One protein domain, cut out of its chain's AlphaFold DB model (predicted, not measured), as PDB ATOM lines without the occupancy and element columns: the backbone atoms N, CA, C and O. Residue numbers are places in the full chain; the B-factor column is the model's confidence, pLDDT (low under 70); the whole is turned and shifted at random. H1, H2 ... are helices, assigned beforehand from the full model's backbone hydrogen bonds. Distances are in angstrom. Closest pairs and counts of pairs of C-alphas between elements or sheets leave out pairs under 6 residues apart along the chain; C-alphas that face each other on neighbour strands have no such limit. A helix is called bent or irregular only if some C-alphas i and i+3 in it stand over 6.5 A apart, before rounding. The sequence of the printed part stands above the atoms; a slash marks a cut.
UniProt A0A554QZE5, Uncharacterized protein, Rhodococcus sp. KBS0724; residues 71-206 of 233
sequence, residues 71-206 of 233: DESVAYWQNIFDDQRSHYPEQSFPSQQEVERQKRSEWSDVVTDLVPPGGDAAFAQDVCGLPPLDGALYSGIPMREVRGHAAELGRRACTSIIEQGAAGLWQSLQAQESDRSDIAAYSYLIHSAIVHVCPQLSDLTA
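AT A GLANCE: This is residues 71 to 206 of the 233 residues of an uncharacterized protein of Rhodococcus sp. KBS0724 (UniProt A0A554QZE5). The first arm of a bent helix, H4a, runs through the middle; H3 and H5 cross it on one side, and the helical hairpin of H1 and H2 meets its beginning from the other. Beyond the bend, H4b turns off at a steep tilt, and H5 comes back to cross H4a. The printed part has 136 residues with five named helices, H1 to H5 in chain order, and no named strand; the class is all helix. It is compact, with a radius of gyration of the C-alphas of 15.7 A and spans of 49 by 34 by 24 A.

HOW THE PARTS SIT: H1, residues 71 to 87, and H2, residues 96 to 108, form a helical hairpin, closest at the C-alphas of Val 74 and Glu 100, 5.6 A. H4, residues 147 to 176, is one helix by its hydrogen bonds but bent: C-alphas 163 and 166 are 9.3 A apart. Its arms H4a, residues 147 to 163, and H4b, residues 166 to 176, stand at a steep tilt of 67 degrees. H1 touches H4a with residues 72 to 77 alone, closest at C-alphas Ser 73 and Gly 148, 5.2 A. H3, residues 119 to 126, touches H4a, closest at C-alphas Asp 120 and Ala 151, 5.0 A. H5, residues 180 to 196, is about perpendicular to H4a at 90 degrees, closest at C-alphas Gly 154 and Ala 193, 4.8 A. H4b and H5, a helical hairpin, only just touch, with 3 pairs of C-alphas within 8 A, the closest being Leu 173 and Ile 183, 6.6 A. H1 and H5 are apart. Every O i to N i+4 pair is within hydrogen-bond range in H1, H2, H3, H4b and H5, and 12 of 13 in H4a.

IN THESE COORDINATES: H1 begins at C-alpha 71 (-44.296, 36.041, 124.794) and is 24.3 A long; H2 measures 17.9 A, H3 10.5 A, H4a 23.7 A and H4b 15.5 A. H5, 24.1 A, ends at C-alpha 196 (-64.743, 37.189, 130.720).

THE WHOLE: The farthest C-alphas, Glu 90 and Ala 206, are 50.1 A apart. The printed part has no cut. The link from H3 to H4, residues 127 to 146, is long. The pLDDT is under 70 at residues 111 to 113, 132 to 147, 178 and 203 to 206.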
ATOM      1  N   ASP A  71     -45.165  35.578 125.879       87.88
ATOM      2  CA  ASP A  71     -44.296  36.041 124.794       87.88
ATOM      3  C   ASP A  71     -44.984  37.119 123.949       87.88
ATOM      4  O   ASP A  71     -44.358  38.114 123.593       87.88
ATOM      5  N   GLU A  72     -46.285  36.965 123.690       85.12
ATOM      6  CA  GLU A  72     -47.095  37.982 123.011       85.12
ATOM      7  C   GLU A  72     -47.198  39.275 123.832       85.12
ATOM      8  O   GLU A  72     -47.071  40.362 123.272       85.12
ATOM      9  N   SER A  73     -47.365  39.173 125.155       83.06
ATOM     10  CA  SER A  73     -47.390  40.333 126.056       83.06
ATOM     11  C   SER A  73     -46.052  41.079 126.076       83.06
ATOM     12  O   SER A  73     -46.006  42.305 125.955       83.06
ATOM     13  N   VAL A  74     -44.939  40.344 126.167       87.62
ATOM     14  CA  VAL A  74     -43.586  40.918 126.097       87.62
ATOM     15  C   VAL A  74     -43.370  41.624 124.763       87.62
ATOM     16  O   VAL A  74     -42.929  42.773 124.756       87.62
ATOM     17  N   ALA A  75     -43.704  40.965 123.651       87.44
ATOM     18  CA  ALA A  75     -43.546  41.529 122.315       87.44
ATOM     19  C   ALA A  75     -44.390  42.799 122.128       87.44
ATOM     20  O   ALA A  75     -43.896  43.787 121.590       87.44
ATOM     21  N   TYR A  76     -45.631  42.803 122.626       83.75
ATOM     22  CA  TYR A  76     -46.486  43.989 122.636       83.75
ATOM     23  C   TYR A  76     -45.801  45.168 123.344       83.75
ATOM     24  O   TYR A  76     -45.624  46.232 122.754       83.75
ATOM     25  N   TRP A  77     -45.343  44.975 124.584       84.19
ATOM     26  CA  TRP A  77     -44.718  46.054 125.351       84.19
ATOM     27  C   TRP A  77     -43.391  46.517 124.749       84.19
ATOM     28  O   TRP A  77     -43.097  47.711 124.768       84.19
ATOM     29  N   GLN A  78     -42.599  45.602 124.188       88.06
ATOM     30  CA  GLN A  78     -41.381  45.956 123.458       88.06
ATOM     31  C   GLN A  78     -41.692  46.838 122.247       88.06
ATOM     32  O   GLN A  78     -41.047  47.870 122.099       88.06
ATOM     33  N   ASN A  79     -42.708  46.497 121.447       85.75
ATOM     34  CA  ASN A  79     -43.126  47.314 120.306       85.75
ATOM     35  C   ASN A  79     -43.559  48.719 120.741       85.75
ATOM     36  O   ASN A  79     -43.128  49.699 120.136       85.75
ATOM     37  N   ILE A  80     -44.338  48.828 121.823       80.88
ATOM     38  CA  ILE A  80     -44.733  50.124 122.388       80.88
ATOM     39  C   ILE A  80     -43.498  50.933 122.804       80.88
ATOM     40  O   ILE A  80     -43.350  52.083 122.400       80.88
ATOM     41  N   PHE A  81     -42.575  50.359 123.580       83.69
ATOM     42  CA  PHE A  81     -41.377  51.087 124.016       83.69
ATOM     43  C   PHE A  81     -40.421  51.423 122.865       83.69
ATOM     44  O   PHE A  81     -39.749  52.454 122.916       83.69
ATOM     45  N   ASP A  82     -40.353  50.587 121.833       86.19
ATOM     46  CA  ASP A  82     -39.560  50.849 120.635       86.19
ATOM     47  C   ASP A  82     -40.143  52.010 119.820       86.19
ATOM     48  O   ASP A  82     -39.393  52.906 119.423       86.19
ATOM     49  N   ASP A  83     -41.467  52.048 119.651       82.75
ATOM     50  CA  ASP A  83     -42.178  53.175 119.046       82.75
ATOM     51  C   ASP A  83     -41.919  54.478 119.815       82.75
ATOM     52  O   ASP A  83     -41.526  55.490 119.227       82.75
ATOM     53  N   GLN A  84     -42.031  54.442 121.146       77.94
ATOM     54  CA  GLN A  84     -41.760  55.606 121.990       77.94
ATOM     55  C   GLN A  84     -40.307  56.078 121.879       77.94
ATOM     56  O   GLN A  84     -40.056  57.274 121.732       77.94
ATOM     57  N   ARG A  85     -39.340  55.154 121.878       84.06
ATOM     58  CA  ARG A  85     -37.917  55.489 121.723       84.06
ATOM     59  C   ARG A  85     -37.621  56.123 120.365       84.06
ATOM     60  O   ARG A  85     -36.751  56.985 120.278       84.06
ATOM     61  N   SER A  86     -38.334  55.708 119.317       84.94
ATOM     62  CA  SER A  86     -38.223  56.309 117.986       84.94
ATOM     63  C   SER A  86     -38.804  57.727 117.937       84.94
ATOM     64  O   SER A  86     -38.254  58.584 117.247       84.94
ATOM     65  N   HIS A  87     -39.905  57.981 118.648       82.00
ATOM     66  CA  HIS A  87     -40.590  59.276 118.641       82.00
ATOM     67  C   HIS A  87     -39.975  60.312 119.598       82.00
ATOM     68  O   HIS A  87     -40.039  61.506 119.303       82.00
ATOM     69  N   TYR A  88     -39.353  59.871 120.695       80.81
ATOM     70  CA  TYR A  88     -38.807  60.729 121.759       80.81
ATOM     71  C   TYR A  88     -37.356  60.363 122.107       80.81
ATOM     72  O   TYR A  88     -37.073  59.913 123.221       80.81
ATOM     73  N   PRO A  89     -36.401  60.520 121.175       83.19
ATOM     74  CA  PRO A  89     -35.018  60.078 121.371       83.19
ATOM     75  C   PRO A  89     -34.282  60.797 122.515       83.19
ATOM     76  O   PRO A  89     -33.242  60.325 122.972       83.19
ATOM     77  N   GLU A  90     -34.783  61.945 122.972       86.56
ATOM     78  CA  GLU A  90     -34.265  62.695 124.117       86.56
ATOM     79  C   GLU A  90     -34.656  62.104 125.479       86.56
ATOM     80  O   GLU A  90     -34.072  62.484 126.497       86.56
ATOM     81  N   GLN A  91     -35.633  61.195 125.513       84.12
ATOM     82  CA  GLN A  91     -36.098  60.541 126.731       84.12
ATOM     83  C   GLN A  91     -35.418  59.185 126.934       84.12
ATOM     84  O   GLN A  91     -35.066  58.471 125.995       84.12
ATOM     85  N   SER A  92     -35.248  58.815 128.200       83.50
ATOM     86  CA  SER A  92     -34.725  57.504 128.574       83.50
ATOM     87  C   SER A  92     -35.868  56.501 128.682       83.50
ATOM     88  O   SER A  92     -36.740  56.649 129.536       83.50
ATOM     89  N   PHE A  93     -35.819  55.446 127.870       85.69
ATOM     90  CA  PHE A  93     -36.739  54.309 127.941       85.69
ATOM     91  C   PHE A  93     -35.996  53.035 128.360       85.69
ATOM     92  O   PHE A  93     -34.809  52.906 128.040       85.69
ATOM     93  N   PRO A  94     -36.669  52.072 129.017       86.00
ATOM     94  CA  PRO A  94     -36.083  50.767 129.308       86.00
ATOM     95  C   PRO A  94     -35.546  50.088 128.041       86.00
ATOM     96  O   PRO A  94     -36.096  50.239 126.943       86.00
ATOM     97  N   SER A  95     -34.465  49.327 128.180       90.19
ATOM     98  CA  SER A  95     -33.960  48.459 127.115       90.19
ATOM     99  C   SER A  95     -34.909  47.280 126.868       90.19
ATOM    100  O   SER A  95     -35.649  46.867 127.758       90.19
ATOM    101  N   GLN A  96     -34.858  46.677 125.676       91.88
ATOM    102  CA  GLN A  96     -35.701  45.516 125.350       91.88
ATOM    103  C   GLN A  96     -35.534  44.348 126.340       91.88
ATOM    104  O   GLN A  96     -36.518  43.692 126.674       91.88
ATOM    105  N   GLN A  97     -34.315  44.119 126.846       94.50
ATOM    106  CA  GLN A  97     -34.039  43.087 127.856       94.50
ATOM    107  C   GLN A  97     -34.638  43.435 129.222       94.50
ATOM    108  O   GLN A  97     -35.108  42.550 129.937       94.50
ATOM    109  N   GLU A  98     -34.640  44.717 129.596       92.31
ATOM    110  CA  GLU A  98     -35.295  45.171 130.824       92.31
ATOM    111  C   GLU A  98     -36.812  45.013 130.727       92.31
ATOM    112  O   GLU A  98     -37.398  44.471 131.665       92.31
ATOM    113  N   VAL A  99     -37.416  45.397 129.593       89.19
ATOM    114  CA  VAL A  99     -38.851  45.197 129.323       89.19
ATOM    115  C   VAL A  99     -39.203  43.717 129.382       89.19
ATOM    116  O   VAL A  99     -40.135  43.348 130.086       89.19
ATOM    117  N   GLU A 100     -38.444  42.854 128.702       93.94
ATOM    118  CA  GLU A 100     -38.689  41.412 128.717       93.94
ATOM    119  C   GLU A 100     -38.640  40.846 130.133       93.94
ATOM    120  O   GLU A 100     -39.586  40.195 130.574       93.94
ATOM    121  N   ARG A 101     -37.559  41.112 130.874       94.06
ATOM    122  CA  ARG A 101     -37.409  40.614 132.243       94.06
ATOM    123  C   ARG A 101     -38.552  41.096 133.134       94.06
ATOM    124  O   ARG A 101     -39.106  40.299 133.888       94.06
ATOM    125  N   GLN A 102     -38.889  42.382 133.055       89.88
ATOM    126  CA  GLN A 102     -39.964  42.970 133.846       89.88
ATOM    127  C   GLN A 102     -41.310  42.337 133.493       89.88
ATOM    128  O   GLN A 102     -41.994  41.835 134.379       89.88
ATOM    129  N   LYS A 103     -41.672  42.297 132.208       86.62
ATOM    130  CA  LYS A 103     -42.977  41.802 131.764       86.62
ATOM    131  C   LYS A 103     -43.146  40.305 131.941       86.62
ATOM    132  O   LYS A 103     -44.226  39.875 132.326       86.62
ATOM    133  N   ARG A 104     -42.086  39.510 131.786       89.50
ATOM    134  CA  ARG A 104     -42.127  38.087 132.155       89.50
ATOM    135  C   ARG A 104     -42.353  37.887 133.651       89.50
ATOM    136  O   ARG A 104     -43.137  37.015 134.001       89.50
ATOM    137  N   SER A 105     -41.699  38.678 134.506       88.12
ATOM    138  CA  SER A 105     -41.901  38.612 135.962       88.12
ATOM    139  C   SER A 105     -43.320  39.025 136.350       88.12
ATOM    140  O   SER A 105     -43.981  38.327 137.103       88.12
ATOM    141  N   GLU A 106     -43.815  40.135 135.803       83.19
ATOM    142  CA  GLU A 106     -45.183  40.596 136.055       83.19
ATOM    143  C   GLU A 106     -46.215  39.567 135.580       83.19
ATOM    144  O   GLU A 106     -47.185  39.291 136.279       83.19
ATOM    145  N   TRP A 107     -45.993  38.958 134.413       81.25
ATOM    146  CA  TRP A 107     -46.910  37.965 133.863       81.25
ATOM    147  C   TRP A 107     -46.818  36.601 134.559       81.25
ATOM    148  O   TRP A 107     -47.792  35.852 134.567       81.25
ATOM    149  N   SER A 108     -45.678  36.246 135.158       77.12
ATOM    150  CA  SER A 108     -45.588  35.020 135.962       77.12
ATOM    151  C   SER A 108     -46.398  35.102 137.252       77.12
ATOM    152  O   SER A 108     -46.810  34.065 137.768       77.12
ATOM    153  N   ASP A 109     -46.648  36.315 137.744       76.00
ATOM    154  CA  ASP A 109     -47.417  36.555 138.965       76.00
ATOM    155  C   ASP A 109     -48.937  36.591 138.704       76.00
ATOM    156  O   ASP A 109     -49.736  36.514 139.642       76.00
ATOM    157  N   VAL A 110     -49.371  36.686 137.438       75.19
ATOM    158  CA  VAL A 110     -50.799  36.659 137.088       75.19
ATOM    159  C   VAL A 110     -51.294  35.243 136.834       75.19
ATOM    160  O   VAL A 110     -50.588  34.386 136.299       75.19
ATOM    161  N   VAL A 111     -52.554  34.980 137.183       66.25
ATOM    162  CA  VAL A 111     -53.113  33.641 137.005       66.25
ATOM    163  C   VAL A 111     -53.388  33.369 135.527       66.25
ATOM    164  O   VAL A 111     -54.230  34.021 134.905       66.25
ATOM    165  N   THR A 112     -52.669  32.405 134.949       66.56
ATOM    166  CA  THR A 112     -52.715  32.143 133.506       66.56
ATOM    167  C   THR A 112     -53.660  31.023 133.092       66.56
ATOM    168  O   THR A 112     -54.377  31.186 132.104       66.56
ATOM    169  N   ASP A 113     -53.721  29.950 133.878       66.56
ATOM    170  CA  ASP A 113     -54.485  28.726 133.577       66.56
ATOM    171  C   ASP A 113     -56.000  28.859 133.781       66.56
ATOM    172  O   ASP A 113     -56.771  27.965 133.439       66.56
ATOM    173  N   LEU A 114     -56.434  29.974 134.364       71.44
ATOM    174  CA  LEU A 114     -57.828  30.220 134.704       71.44
ATOM    175  C   LEU A 114     -58.614  30.954 133.615       71.44
ATOM    176  O   LEU A 114     -59.823  31.109 133.762       71.44
ATOM    177  N   VAL A 115     -57.949  31.409 132.548       85.31
ATOM    178  CA  VAL A 115     -58.599  32.220 131.515       85.31
ATOM    179  C   VAL A 115     -59.264  31.329 130.467       85.31
ATOM    180  O   VAL A 115     -58.564  30.561 129.799       85.31
ATOM    181  N   PRO A 116     -60.592  31.429 130.265       87.12
ATOM    182  CA  PRO A 116     -61.279  30.685 129.218       87.12
ATOM    183  C   PRO A 116     -60.733  31.015 127.821       87.12
ATOM    184  O   PRO A 116     -60.277  32.142 127.589       87.12
ATOM    185  N   PRO A 117     -60.837  30.086 126.854       86.81
ATOM    186  CA  PRO A 117     -60.537  30.370 125.457       86.81
ATOM    187  C   PRO A 117     -61.269  31.628 124.952       86.81
ATOM    188  O   PRO A 117     -62.492  31.696 125.015       86.81
ATOM    189  N   GLY A 118     -60.523  32.623 124.466       85.69
ATOM    190  CA  GLY A 118     -61.042  33.915 123.996       85.69
ATOM    191  C   GLY A 118     -61.390  34.931 125.094       85.69
ATOM    192  O   GLY A 118     -61.783  36.049 124.769       85.69
ATOM    193  N   GLY A 119     -61.220  34.589 126.375       88.12
ATOM    194  CA  GLY A 119     -61.597  35.441 127.509       88.12
ATOM    195  C   GLY A 119     -60.885  36.795 127.541       88.12
ATOM    196  O   GLY A 119     -61.533  37.820 127.731       88.12
ATOM    197  N   ASP A 120     -59.575  36.827 127.268       86.12
ATOM    198  CA  ASP A 120     -58.808  38.084 127.210       86.12
ATOM    199  C   ASP A 120     -59.325  39.037 126.121       86.12
ATOM    200  O   ASP A 120     -59.313  40.253 126.288       86.12
ATOM    201  N   ALA A 121     -59.769  38.475 124.997       84.00
ATOM    202  CA  ALA A 121     -60.236  39.228 123.842       84.00
ATOM    203  C   ALA A 121     -61.628  39.818 124.099       84.00
ATOM    204  O   ALA A 121     -61.851  41.008 123.877       84.00
ATOM    205  N   ALA A 122     -62.526  39.003 124.664       87.44
ATOM    206  CA  ALA A 122     -63.842  39.446 125.112       87.44
ATOM    207  C   ALA A 122     -63.734  40.527 126.198       87.44
ATOM    208  O   ALA A 122     -64.421  41.542 126.118       87.44
ATOM    209  N   PHE A 123     -62.817  40.352 127.156       88.75
ATOM    210  CA  PHE A 123     -62.496  41.372 128.152       88.75
ATOM    211  C   PHE A 123     -62.035  42.666 127.486       88.75
ATOM    212  O   PHE A 123     -62.664  43.697 127.684       88.75
ATOM    213  N   ALA A 124     -60.992  42.618 126.650       85.44
ATOM    214  CA  ALA A 124     -60.443  43.799 125.981       85.44
ATOM    215  C   ALA A 124     -61.499  44.565 125.166       85.44
ATOM    216  O   ALA A 124     -61.487  45.795 125.135       85.44
ATOM    217  N   GLN A 125     -62.431  43.850 124.534       82.94
ATOM    218  CA  GLN A 125     -63.567  44.452 123.846       82.94
ATOM    219  C   GLN A 125     -64.538  45.141 124.813       82.94
ATOM    220  O   GLN A 125     -65.011  46.243 124.533       82.94
ATOM    221  N   ASP A 126     -64.844  44.501 125.939       87.44
ATOM    222  CA  ASP A 126     -65.801  45.014 126.911       87.44
ATOM    223  C   ASP A 126     -65.252  46.187 127.731       87.44
ATOM    224  O   ASP A 126     -65.988  47.114 128.052       87.44
ATOM    225  N   VAL A 127     -63.956  46.234 128.014       85.12
ATOM    226  CA  VAL A 127     -63.355  47.365 128.737       85.12
ATOM    227  C   VAL A 127     -62.873  48.490 127.813       85.12
ATOM    228  O   VAL A 127     -62.342  49.500 128.267       85.12
ATOM    229  N   CYS A 128     -63.087  48.351 126.505       81.62
ATOM    230  CA  CYS A 128     -62.685  49.346 125.521       81.62
ATOM    231  C   CYS A 128     -63.332  50.718 125.787       81.62
ATOM    232  O   CYS A 128     -64.551  50.807 125.949       81.62
ATOM    233  N   GLY A 129     -62.524  51.784 125.792       78.12
ATOM    234  CA  GLY A 129     -62.986  53.158 126.018       78.12
ATOM    235  C   GLY A 129     -63.218  53.530 127.483       78.12
ATOM    236  O   GLY A 129     -63.874  54.537 127.743       78.12
ATOM    237  N   LEU A 130     -62.746  52.721 128.440       80.62
ATOM    238  CA  LEU A 130     -62.680  53.136 129.842       80.62
ATOM    239  C   LEU A 130     -61.443  54.029 130.080       80.62
ATOM    240  O   LEU A 130     -60.347  53.647 129.665       80.62
ATOM    241  N   PRO A 131     -61.554  55.126 130.853       73.88
ATOM    242  CA  PRO A 131     -60.434  56.013 131.167       73.88
ATOM    243  C   PRO A 131     -59.182  55.328 131.748       73.88
ATOM    244  O   PRO A 131     -58.086  55.684 131.322       73.88
ATOM    245  N   PRO A 132     -59.281  54.318 132.647       65.94
ATOM    246  CA  PRO A 132     -58.109  53.590 133.151       65.94
ATOM    247  C   PRO A 132     -57.331  52.817 132.076       65.94
ATOM    248  O   PRO A 132     -56.185  52.437 132.304       65.94
ATOM    249  N   LEU A 133     -57.956  52.559 130.925       61.59
ATOM    250  CA  LEU A 133     -57.345  51.916 129.759       61.59
ATOM    251  C   LEU A 133     -56.945  52.922 128.686       61.59
ATOM    252  O   LEU A 133     -56.029  52.649 127.912       61.59
ATOM    253  N   ASP A 134     -57.552  54.107 128.701       55.53
ATOM    254  CA  ASP A 134     -57.139  55.271 127.924       55.53
ATOM    255  C   ASP A 134     -55.914  55.951 128.558       55.53
ATOM    256  O   ASP A 134     -55.815  57.178 128.652       55.53
ATOM    257  N   GLY A 135     -54.932  55.143 128.968       49.22
ATOM    258  CA  GLY A 135     -53.589  55.627 129.215       49.22
ATOM    259  C   GLY A 135     -53.098  56.281 127.931       49.22
ATOM    260  O   GLY A 135     -52.875  55.618 126.919       49.22
ATOM    261  N   ALA A 136     -52.962  57.602 127.930       45.94
ATOM    262  CA  ALA A 136     -52.194  58.239 126.884       45.94
ATOM    263  C   ALA A 136     -50.760  57.708 127.003       45.94
ATOM    264  O   ALA A 136     -50.164  57.737 128.084       45.94
ATOM    265  N   LEU A 137     -50.180  57.261 125.890       46.06
ATOM    266  CA  LEU A 137     -48.724  57.259 125.796       46.06
ATOM    267  C   LEU A 137     -48.245  58.685 126.123       46.06
ATOM    268  O   LEU A 137     -48.991  59.652 125.939       46.06
ATOM    269  N   TYR A 138     -47.002  58.854 126.583       42.41
ATOM    270  CA  TYR A 138     -46.435  60.179 126.905       42.41
ATOM    271  C   TYR A 138     -46.552  61.203 125.748       42.41
ATOM    272  O   TYR A 138     -46.398  62.405 125.954       42.41
ATOM    273  N   SER A 139     -46.885  60.729 124.545       38.38
ATOM    274  CA  SER A 139     -47.233  61.469 123.335       38.38
ATOM    275  C   SER A 139     -48.631  62.102 123.278       38.38
ATOM    276  O   SER A 139     -48.933  62.790 122.301       38.38
ATOM    277  N   GLY A 140     -49.516  61.861 124.250       41.47
ATOM    278  CA  GLY A 140     -50.929  62.253 124.150       41.47
ATOM    279  C   GLY A 140     -51.729  61.414 123.141       41.47
ATOM    280  O   GLY A 140     -52.888  61.727 122.868       41.47
ATOM    281  N   ILE A 141     -51.126  60.358 122.577       42.38
ATOM    282  CA  ILE A 141     -51.816  59.383 121.730       42.38
ATOM    283  C   ILE A 141     -52.504  58.379 122.665       42.38
ATOM    284  O   ILE A 141     -51.816  57.762 123.482       42.38
ATOM    285  N   PRO A 142     -53.833  58.200 122.573       50.09
ATOM    286  CA  PRO A 142     -54.534  57.222 123.401       50.09
ATOM    287  C   PRO A 142     -53.990  55.814 123.112       50.09
ATOM    288  O   PRO A 142     -53.853  55.466 121.935       50.09
ATOM    289  N   MET A 143     -53.682  55.008 124.141       51.72
ATOM    290  CA  MET A 143     -53.378  53.579 123.974       51.72
ATOM    291  C   MET A 143     -54.604  52.873 123.381       51.72
ATOM    292  O   MET A 143     -55.514  52.451 124.081       51.72
ATOM    293  N   ARG A 144     -54.646  52.775 122.051       49.47
ATOM    294  CA  ARG A 144     -55.727  52.121 121.291       49.47
ATOM    295  C   ARG A 144     -55.397  50.676 120.900       49.47
ATOM    296  O   ARG A 144     -56.193  50.029 120.222       49.47
ATOM    297  N   GLU A 145     -54.251  50.165 121.341       51.72
ATOM    298  CA  GLU A 145     -53.764  48.806 121.077       51.72
ATOM    299  C   GLU A 145     -53.889  48.001 122.372       51.72
ATOM    300  O   GLU A 145     -53.064  48.074 123.271       51.72
ATOM    301  N   VAL A 146     -55.040  47.366 122.567       57.84
ATOM    302  CA  VAL A 146     -55.553  47.112 123.919       57.84
ATOM    303  C   VAL A 146     -55.295  45.690 124.402       57.84
ATOM    304  O   VAL A 146     -55.267  45.486 125.608       57.84
ATOM    305  N   ARG A 147     -55.030  44.684 123.556       66.62
ATOM    306  CA  ARG A 147     -54.980  43.294 124.075       66.62
ATOM    307  C   ARG A 147     -53.805  43.054 125.012       66.62
ATOM    308  O   ARG A 147     -54.006  42.423 126.043       66.62
ATOM    309  N   GLY A 148     -52.632  43.600 124.686       71.69
ATOM    310  CA  GLY A 148     -51.424  43.573 125.514       71.69
ATOM    311  C   GLY A 148     -51.673  43.993 126.961       71.69
ATOM    312  O   GLY A 148     -51.482  43.252 127.927       71.69
ATOM    313  N   HIS A 149     -52.155  45.219 127.083       78.00
ATOM    314  CA  HIS A 149     -52.391  45.857 128.363       78.00
ATOM    315  C   HIS A 149     -53.679  45.368 129.044       78.00
ATOM    316  O   HIS A 149     -53.668  45.089 130.242       78.00
ATOM    317  N   ALA A 150     -54.775  45.197 128.302       81.19
ATOM    318  CA  ALA A 150     -56.047  44.757 128.863       81.19
ATOM    319  C   ALA A 150     -55.999  43.309 129.343       81.19
ATOM    320  O   ALA A 150     -56.471  43.040 130.439       81.19
ATOM    321  N   ALA A 151     -55.391  42.375 128.606       82.00
ATOM    322  CA  ALA A 151     -55.259  41.011 129.118       82.00
ATOM    323  C   ALA A 151     -54.437  40.987 130.420       82.00
ATOM    324  O   ALA A 151     -54.783  40.263 131.352       82.00
ATOM    325  N   GLU A 152     -53.396  41.826 130.523       82.38
ATOM    326  CA  GLU A 152     -52.649  42.015 131.773       82.38
ATOM    327  C   GLU A 152     -53.572  42.504 132.900       82.38
ATOM    328  O   GLU A 152     -53.587  41.924 133.984       82.38
ATOM    329  N   LEU A 153     -54.373  43.539 132.641       85.12
ATOM    330  CA  LEU A 153     -55.278  44.136 133.624       85.12
ATOM    331  C   LEU A 153     -56.398  43.194 134.061       85.12
ATOM    332  O   LEU A 153     -56.641  43.068 135.259       85.12
ATOM    333  N   GLY A 154     -57.043  42.495 133.127       87.75
ATOM    334  CA  GLY A 154     -58.081  41.517 133.438       87.75
ATOM    335  C   GLY A 154     -57.535  40.391 134.315       87.75
ATOM    336  O   GLY A 154     -58.110  40.070 135.355       87.75
ATOM    337  N   ARG A 155     -56.361  39.848 133.973       88.44
ATOM    338  CA  ARG A 155     -55.709  38.795 134.768       88.44
ATOM    339  C   ARG A 155     -55.236  39.305 136.132       88.44
ATOM    340  O   ARG A 155     -55.425  38.609 137.128       88.44
ATOM    341  N   ARG A 156     -54.696  40.529 136.219       87.31
ATOM    342  CA  ARG A 156     -54.346  41.185 137.496       87.31
ATOM    343  C   ARG A 156     -55.571  41.433 138.376       87.31
ATOM    344  O   ARG A 156     -55.479  41.254 139.591       87.31
ATOM    345  N   ALA A 157     -56.711  41.809 137.795       88.50
ATOM    346  CA  ALA A 157     -57.964  41.955 138.531       88.50
ATOM    347  C   ALA A 157     -58.390  40.608 139.135       88.50
ATOM    348  O   ALA A 157     -58.669  40.532 140.330       88.50
ATOM    349  N   CYS A 158     -58.314  39.524 138.357       87.69
ATOM    350  CA  CYS A 158     -58.560  38.171 138.854       87.69
ATOM    351  C   CYS A 158     -57.597  37.774 139.988       87.69
ATOM    352  O   CYS A 158     -58.052  37.288 141.024       87.69
ATOM    353  N   THR A 159     -56.288  38.029 139.846       88.00
ATOM    354  CA  THR A 159     -55.306  37.814 140.928       88.00
ATOM    355  C   THR A 159     -55.679  38.608 142.182       88.00
ATOM    356  O   THR A 159     -55.704  38.052 143.277       88.00
ATOM    357  N   SER A 160     -56.054  39.879 142.035       85.88
ATOM    358  CA  SER A 160     -56.422  40.744 143.165       85.88
ATOM    359  C   SER A 160     -57.657  40.229 143.910       85.88
ATOM    360  O   SER A 160     -57.673  40.225 145.141       85.88
ATOM    361  N   ILE A 161     -58.664  39.724 143.186       84.38
ATOM    362  CA  ILE A 161     -59.839  39.074 143.788       84.38
ATOM    363  C   ILE A 161     -59.417  37.819 144.565       84.38
ATOM    364  O   ILE A 161     -59.881  37.614 145.685       84.38
ATOM    365  N   ILE A 162     -58.524  36.996 144.008       83.19
ATOM    366  CA  ILE A 162     -58.017  35.780 144.669       83.19
ATOM    367  C   ILE A 162     -57.208  36.117 145.932       83.19
ATOM    368  O   ILE A 162     -57.227  35.378 146.917       83.19
ATOM    369  N   GLU A 163     -56.474  37.224 145.932       83.69
ATOM    370  CA  GLU A 163     -55.624  37.589 147.062       83.69
ATOM    371  C   GLU A 163     -56.381  38.283 148.192       83.69
ATOM    372  O   GLU A 163     -56.117  37.994 149.361       83.69
ATOM    373  N   GLN A 164     -57.302  39.185 147.851       81.44
ATOM    374  CA  GLN A 164     -57.938  40.107 148.798       81.44
ATOM    375  C   GLN A 164     -59.417  39.777 149.057       81.44
ATOM    376  O   GLN A 164     -59.988  40.212 150.058       81.44
ATOM    377  N   GLY A 165     -60.051  39.004 148.171       80.19
ATOM    378  CA  GLY A 165     -61.504  38.864 148.113       80.19
ATOM    379  C   GLY A 165     -62.197  40.136 147.606       80.19
ATOM    380  O   GLY A 165     -61.627  41.227 147.606       80.19
ATOM    381  N   ALA A 166     -63.463  40.014 147.198       81.50
ATOM    382  CA  ALA A 166     -64.207  41.126 146.601       81.50
ATOM    383  C   ALA A 166     -64.405  42.313 147.567       81.50
ATOM    384  O   ALA A 166     -64.236  43.465 147.174       81.50
ATOM    385  N   ALA A 167     -64.690  42.044 148.846       80.44
ATOM    386  CA  ALA A 167     -64.854  43.091 149.857       80.44
ATOM    387  C   ALA A 167     -63.538  43.827 150.174       80.44
ATOM    388  O   ALA A 167     -63.543  45.049 150.311       80.44
ATOM    389  N   GLY A 168     -62.419  43.098 150.264       81.31
ATOM    390  CA  GLY A 168     -61.098  43.692 150.484       81.31
ATOM    391  C   GLY A 168     -60.687  44.574 149.308       81.31
ATOM    392  O   GLY A 168     -60.326  45.731 149.505       81.31
ATOM    393  N   LEU A 169     -60.866  44.071 148.083       84.38
ATOM    394  CA  LEU A 169     -60.597  44.830 146.866       84.38
ATOM    395  C   LEU A 169     -61.455  46.102 146.781       84.38
ATOM    396  O   LEU A 169     -60.933  47.175 146.495       84.38
ATOM    397  N   TRP A 170     -62.752  46.013 147.094       83.88
ATOM    398  CA  TRP A 170     -63.639  47.178 147.139       83.88
ATOM    399  C   TRP A 170     -63.166  48.242 148.140       83.88
ATOM    400  O   TRP A 170     -63.102  49.423 147.803       83.88
ATOM    401  N   GLN A 171     -62.785  47.836 149.354       83.94
ATOM    402  CA  GLN A 171     -62.246  48.755 150.362       83.94
ATOM    403  C   GLN A 171     -60.947  49.419 149.890       83.94
ATOM    404  O   GLN A 171     -60.769  50.622 150.075       83.94
ATOM    405  N   SER A 172     -60.057  48.660 149.249       83.25
ATOM    406  CA  SER A 172     -58.810  49.183 148.691       83.25
ATOM    407  C   SER A 172     -59.036  50.184 147.561       83.25
ATOM    408  O   SER A 172     -58.286  51.156 147.487       83.25
ATOM    409  N   LEU A 173     -60.053  49.989 146.716       82.56
ATOM    410  CA  LEU A 173     -60.433  50.962 145.683       82.56
ATOM    411  C   LEU A 173     -60.945  52.259 146.310       82.56
ATOM    412  O   LEU A 173     -60.459  53.334 145.974       82.56
ATOM    413  N   GLN A 174     -61.868  52.158 147.270       82.00
ATOM    414  CA  GLN A 174     -62.422  53.331 147.955       82.00
ATOM    415  C   GLN A 174     -61.372  54.129 148.736       82.00
ATOM    416  O   GLN A 174     -61.536  55.328 148.938       82.00
ATOM    417  N   ALA A 175     -60.315  53.472 149.215       80.75
ATOM    418  CA  ALA A 175     -59.242  54.129 149.952       80.75
ATOM    419  C   ALA A 175     -58.225  54.844 149.046       80.75
ATOM    420  O   ALA A 175     -57.556  55.767 149.508       80.75
ATOM    421  N   GLN A 176     -58.070  54.394 147.798       74.12
ATOM    422  CA  GLN A 176     -57.084  54.928 146.853       74.12
ATOM    423  C   GLN A 176     -57.661  56.030 145.969       74.12
ATOM    424  O   GLN A 176     -56.961  57.001 145.692       74.12
ATOM    425  N   GLU A 177     -58.927  55.903 145.574       73.44
ATOM    426  CA  GLU A 177     -59.558  56.812 144.627       73.44
ATOM    427  C   GLU A 177     -60.544  57.746 145.321       73.44
ATOM    428  O   GLU A 177     -61.400  57.330 146.102       73.44
ATOM    429  N   SER A 178     -60.418  59.037 145.023       68.94
ATOM    430  CA  SER A 178     -61.325  60.064 145.553       68.94
ATOM    431  C   SER A 178     -62.415  60.468 144.557       68.94
ATOM    432  O   SER A 178     -63.433  61.023 144.974       68.94
ATOM    433  N   ASP A 179     -62.240  60.157 143.267       81.81
ATOM    434  CA  ASP A 179     -63.232  60.416 142.225       81.81
ATOM    435  C   ASP A 179     -64.164  59.207 142.038       81.81
ATOM    436  O   ASP A 179     -63.739  58.069 141.821       81.81
ATOM    437  N   ARG A 180     -65.475  59.460 142.091       81.19
ATOM    438  CA  ARG A 180     -66.514  58.448 141.867       81.19
ATOM    439  C   ARG A 180     -66.469  57.879 140.445       81.19
ATOM    440  O   ARG A 180     -66.790  56.706 140.267       81.19
ATOM    441  N   SER A 181     -66.092  58.693 139.462       80.94
ATOM    442  CA  SER A 181     -65.943  58.294 138.061       80.94
ATOM    443  C   SER A 181     -64.854  57.228 137.907       80.94
ATOM    444  O   SER A 181     -65.073  56.206 137.255       80.94
ATOM    445  N   ASP A 182     -63.722  57.416 138.587       80.56
ATOM    446  CA  ASP A 182     -62.606  56.468 138.563       80.56
ATOM    447  C   ASP A 182     -62.971  55.179 139.301       80.56
ATOM    448  O   ASP A 182     -62.780  54.083 138.768       80.56
ATOM    449  N   ILE A 183     -63.615  55.286 140.471       83.38
ATOM    450  CA  ILE A 183     -64.151  54.118 141.190       83.38
ATOM    451  C   ILE A 183     -65.110  53.321 140.295       83.38
ATOM    452  O   ILE A 183     -65.019  52.092 140.256       83.38
ATOM    453  N   ALA A 184     -66.014  53.985 139.568       85.50
ATOM    454  CA  ALA A 184     -66.947  53.321 138.657       85.50
ATOM    455  C   ALA A 184     -66.213  52.623 137.502       85.50
ATOM    456  O   ALA A 184     -66.496  51.458 137.224       85.50
ATOM    457  N   ALA A 185     -65.224  53.278 136.889       85.44
ATOM    458  CA  ALA A 185     -64.427  52.694 135.813       85.44
ATOM    459  C   ALA A 185     -63.641  51.452 136.270       85.44
ATOM    460  O   ALA A 185     -63.702  50.407 135.618       85.44
ATOM    461  N   TYR A 186     -62.965  51.517 137.423       86.69
ATOM    462  CA  TYR A 186     -62.262  50.363 137.993       86.69
ATOM    463  C   TYR A 186     -63.217  49.242 138.404       86.69
ATOM    464  O   TYR A 186     -62.924  48.064 138.202       86.69
ATOM    465  N   SER A 187     -64.383  49.590 138.943       88.81
ATOM    466  CA  SER A 187     -65.401  48.606 139.309       88.81
ATOM    467  C   SER A 187     -65.963  47.885 138.087       88.81
ATOM    468  O   SER A 187     -66.154  46.671 138.137       88.81
ATOM    469  N   TYR A 188     -66.167  48.601 136.975       90.69
ATOM    470  CA  TYR A 188     -66.535  47.991 135.699       90.69
ATOM    471  C   TYR A 188     -65.421  47.080 135.172       90.69
ATOM    472  O   TYR A 188     -65.702  45.968 134.733       90.69
ATOM    473  N   LEU A 189     -64.155  47.504 135.250       90.56
ATOM    474  CA  LEU A 189     -63.012  46.675 134.853       90.56
ATOM    475  C   LEU A 189     -63.001  45.348 135.625       90.56
ATOM    476  O   LEU A 189     -62.854  44.284 135.029       90.56
ATOM    477  N   ILE A 190     -63.212  45.392 136.940       90.81
ATOM    478  CA  ILE A 190     -63.258  44.193 137.787       90.81
ATOM    479  C   ILE A 190     -64.470  43.320 137.443       90.81
ATOM    480  O   ILE A 190     -64.315  42.108 137.296       90.81
ATOM    481  N   HIS A 191     -65.648  43.923 137.263       91.69
ATOM    482  CA  HIS A 191     -66.846  43.224 136.792       91.69
ATOM    483  C   HIS A 191     -66.570  42.475 135.478       91.69
ATOM    484  O   HIS A 191     -66.780  41.267 135.389       91.69
ATOM    485  N   SER A 192     -66.017  43.168 134.484       92.56
ATOM    486  CA  SER A 192     -65.684  42.602 133.176       92.56
ATOM    487  C   SER A 192     -64.664  41.461 133.276       92.56
ATOM    488  O   SER A 192     -64.808  40.424 132.623       92.56
ATOM    489  N   ALA A 193     -63.659  41.597 134.150       91.75
ATOM    490  CA  ALA A 193     -62.679  40.545 134.400       91.75
ATOM    491  C   ALA A 193     -63.346  39.282 134.967       91.75
ATOM    492  O   ALA A 193     -63.052  38.182 134.502       91.75
ATOM    493  N   ILE A 194     -64.288  39.427 135.905       90.56
ATOM    494  CA  ILE A 194     -65.075  38.301 136.426       90.56
ATOM    495  C   ILE A 194     -65.884  37.658 135.299       90.56
ATOM    496  O   ILE A 194     -65.859  36.443 135.161       90.56
ATOM    497  N   VAL A 195     -66.559  38.441 134.457       92.12
ATOM    498  CA  VAL A 195     -67.416  37.901 133.389       92.12
ATOM    499  C   VAL A 195     -66.612  37.146 132.321       92.12
ATOM    500  O   VAL A 195     -67.046  36.085 131.866       92.12
ATOM    501  N   HIS A 196     -65.451  37.667 131.915       91.12
ATOM    502  CA  HIS A 196     -64.743  37.189 130.720       91.12
ATOM    503  C   HIS A 196     -63.432  36.448 130.998       91.12
ATOM    504  O   HIS A 196     -63.094  35.514 130.268       91.12
ATOM    505  N   VAL A 197     -62.688  36.837 132.034       89.62
ATOM    506  CA  VAL A 197     -61.340  36.313 132.315       89.62
ATOM    507  C   VAL A 197     -61.370  35.259 133.414       89.62
ATOM    508  O   VAL A 197     -60.684  34.250 133.302       89.62
ATOM    509  N   CYS A 198     -62.160  35.458 134.466       89.56
ATOM    510  CA  CYS A 198     -62.226  34.549 135.606       89.56
ATOM    511  C   CYS A 198     -63.661  34.274 136.092       89.56
ATOM    512  O   CYS A 198     -63.961  34.493 137.270       89.56
ATOM    513  N   PRO A 199     -64.541  33.721 135.231       88.81
ATOM    514  CA  PRO A 199     -65.939  33.437 135.576       88.81
ATOM    515  C   PRO A 199     -66.103  32.479 136.754       88.81
ATOM    516  O   PRO A 199     -67.070  32.579 137.498       88.81
ATOM    517  N   GLN A 200     -65.131  31.605 137.004       84.88
ATOM    518  CA  GLN A 200     -65.095  30.743 138.187       84.88
ATOM    519  C   GLN A 200     -65.017  31.509 139.520       84.88
ATOM    520  O   GLN A 200     -65.229  30.912 140.571       84.88
ATOM    521  N   LEU A 201     -64.683  32.805 139.502       81.69
ATOM    522  CA  LEU A 201     -64.650  33.655 140.693       81.69
ATOM    523  C   LEU A 201     -65.971  34.412 140.918       81.69
ATOM    524  O   LEU A 201     -66.068  35.150 141.898       81.69
ATOM    525  N   SER A 202     -66.997  34.223 140.075       76.75
ATOM    526  CA  SER A 202     -68.299  34.894 140.229       76.75
ATOM    527  C   SER A 202     -68.914  34.661 141.609       76.75
ATOM    528  O   SER A 202     -69.443  35.581 142.228       76.75
ATOM    529  N   ASP A 203     -68.768  33.454 142.151       68.06
ATOM    530  CA  ASP A 203     -69.353  33.089 143.443       68.06
ATOM    531  C   ASP A 203     -68.589  33.709 144.624       68.06
ATOM    532  O   ASP A 203     -69.188  34.042 145.648       68.06
ATOM    533  N   LEU A 204     -67.283  33.956 144.465       61.28
ATOM    534  CA  LEU A 204     -66.453  34.665 145.453       61.28
ATOM    535  C   LEU A 204     -66.796  36.154 145.539       61.28
ATOM    536  O   LEU A 204     -66.455  36.816 146.519       61.28
ATOM    537  N   THR A 205     -67.476  36.678 144.521       53.22
ATOM    538  CA  THR A 205     -67.959  38.060 144.492       53.22
ATOM    539  C   THR A 205     -69.376  38.209 145.034       53.22
ATOM    540  O   THR A 205     -69.806  39.328 145.282       53.22
ATOM    541  N   ALA A 206     -70.076  37.091 145.274       48.84
ATOM    542  CA  ALA A 206     -71.473  37.047 145.695       48.84
ATOM    543  C   ALA A 206     -71.687  36.742 147.195       48.84
ATOM    544  O   ALA A 206     -72.834  36.554 147.620       48.84
TER     545      ALA A 206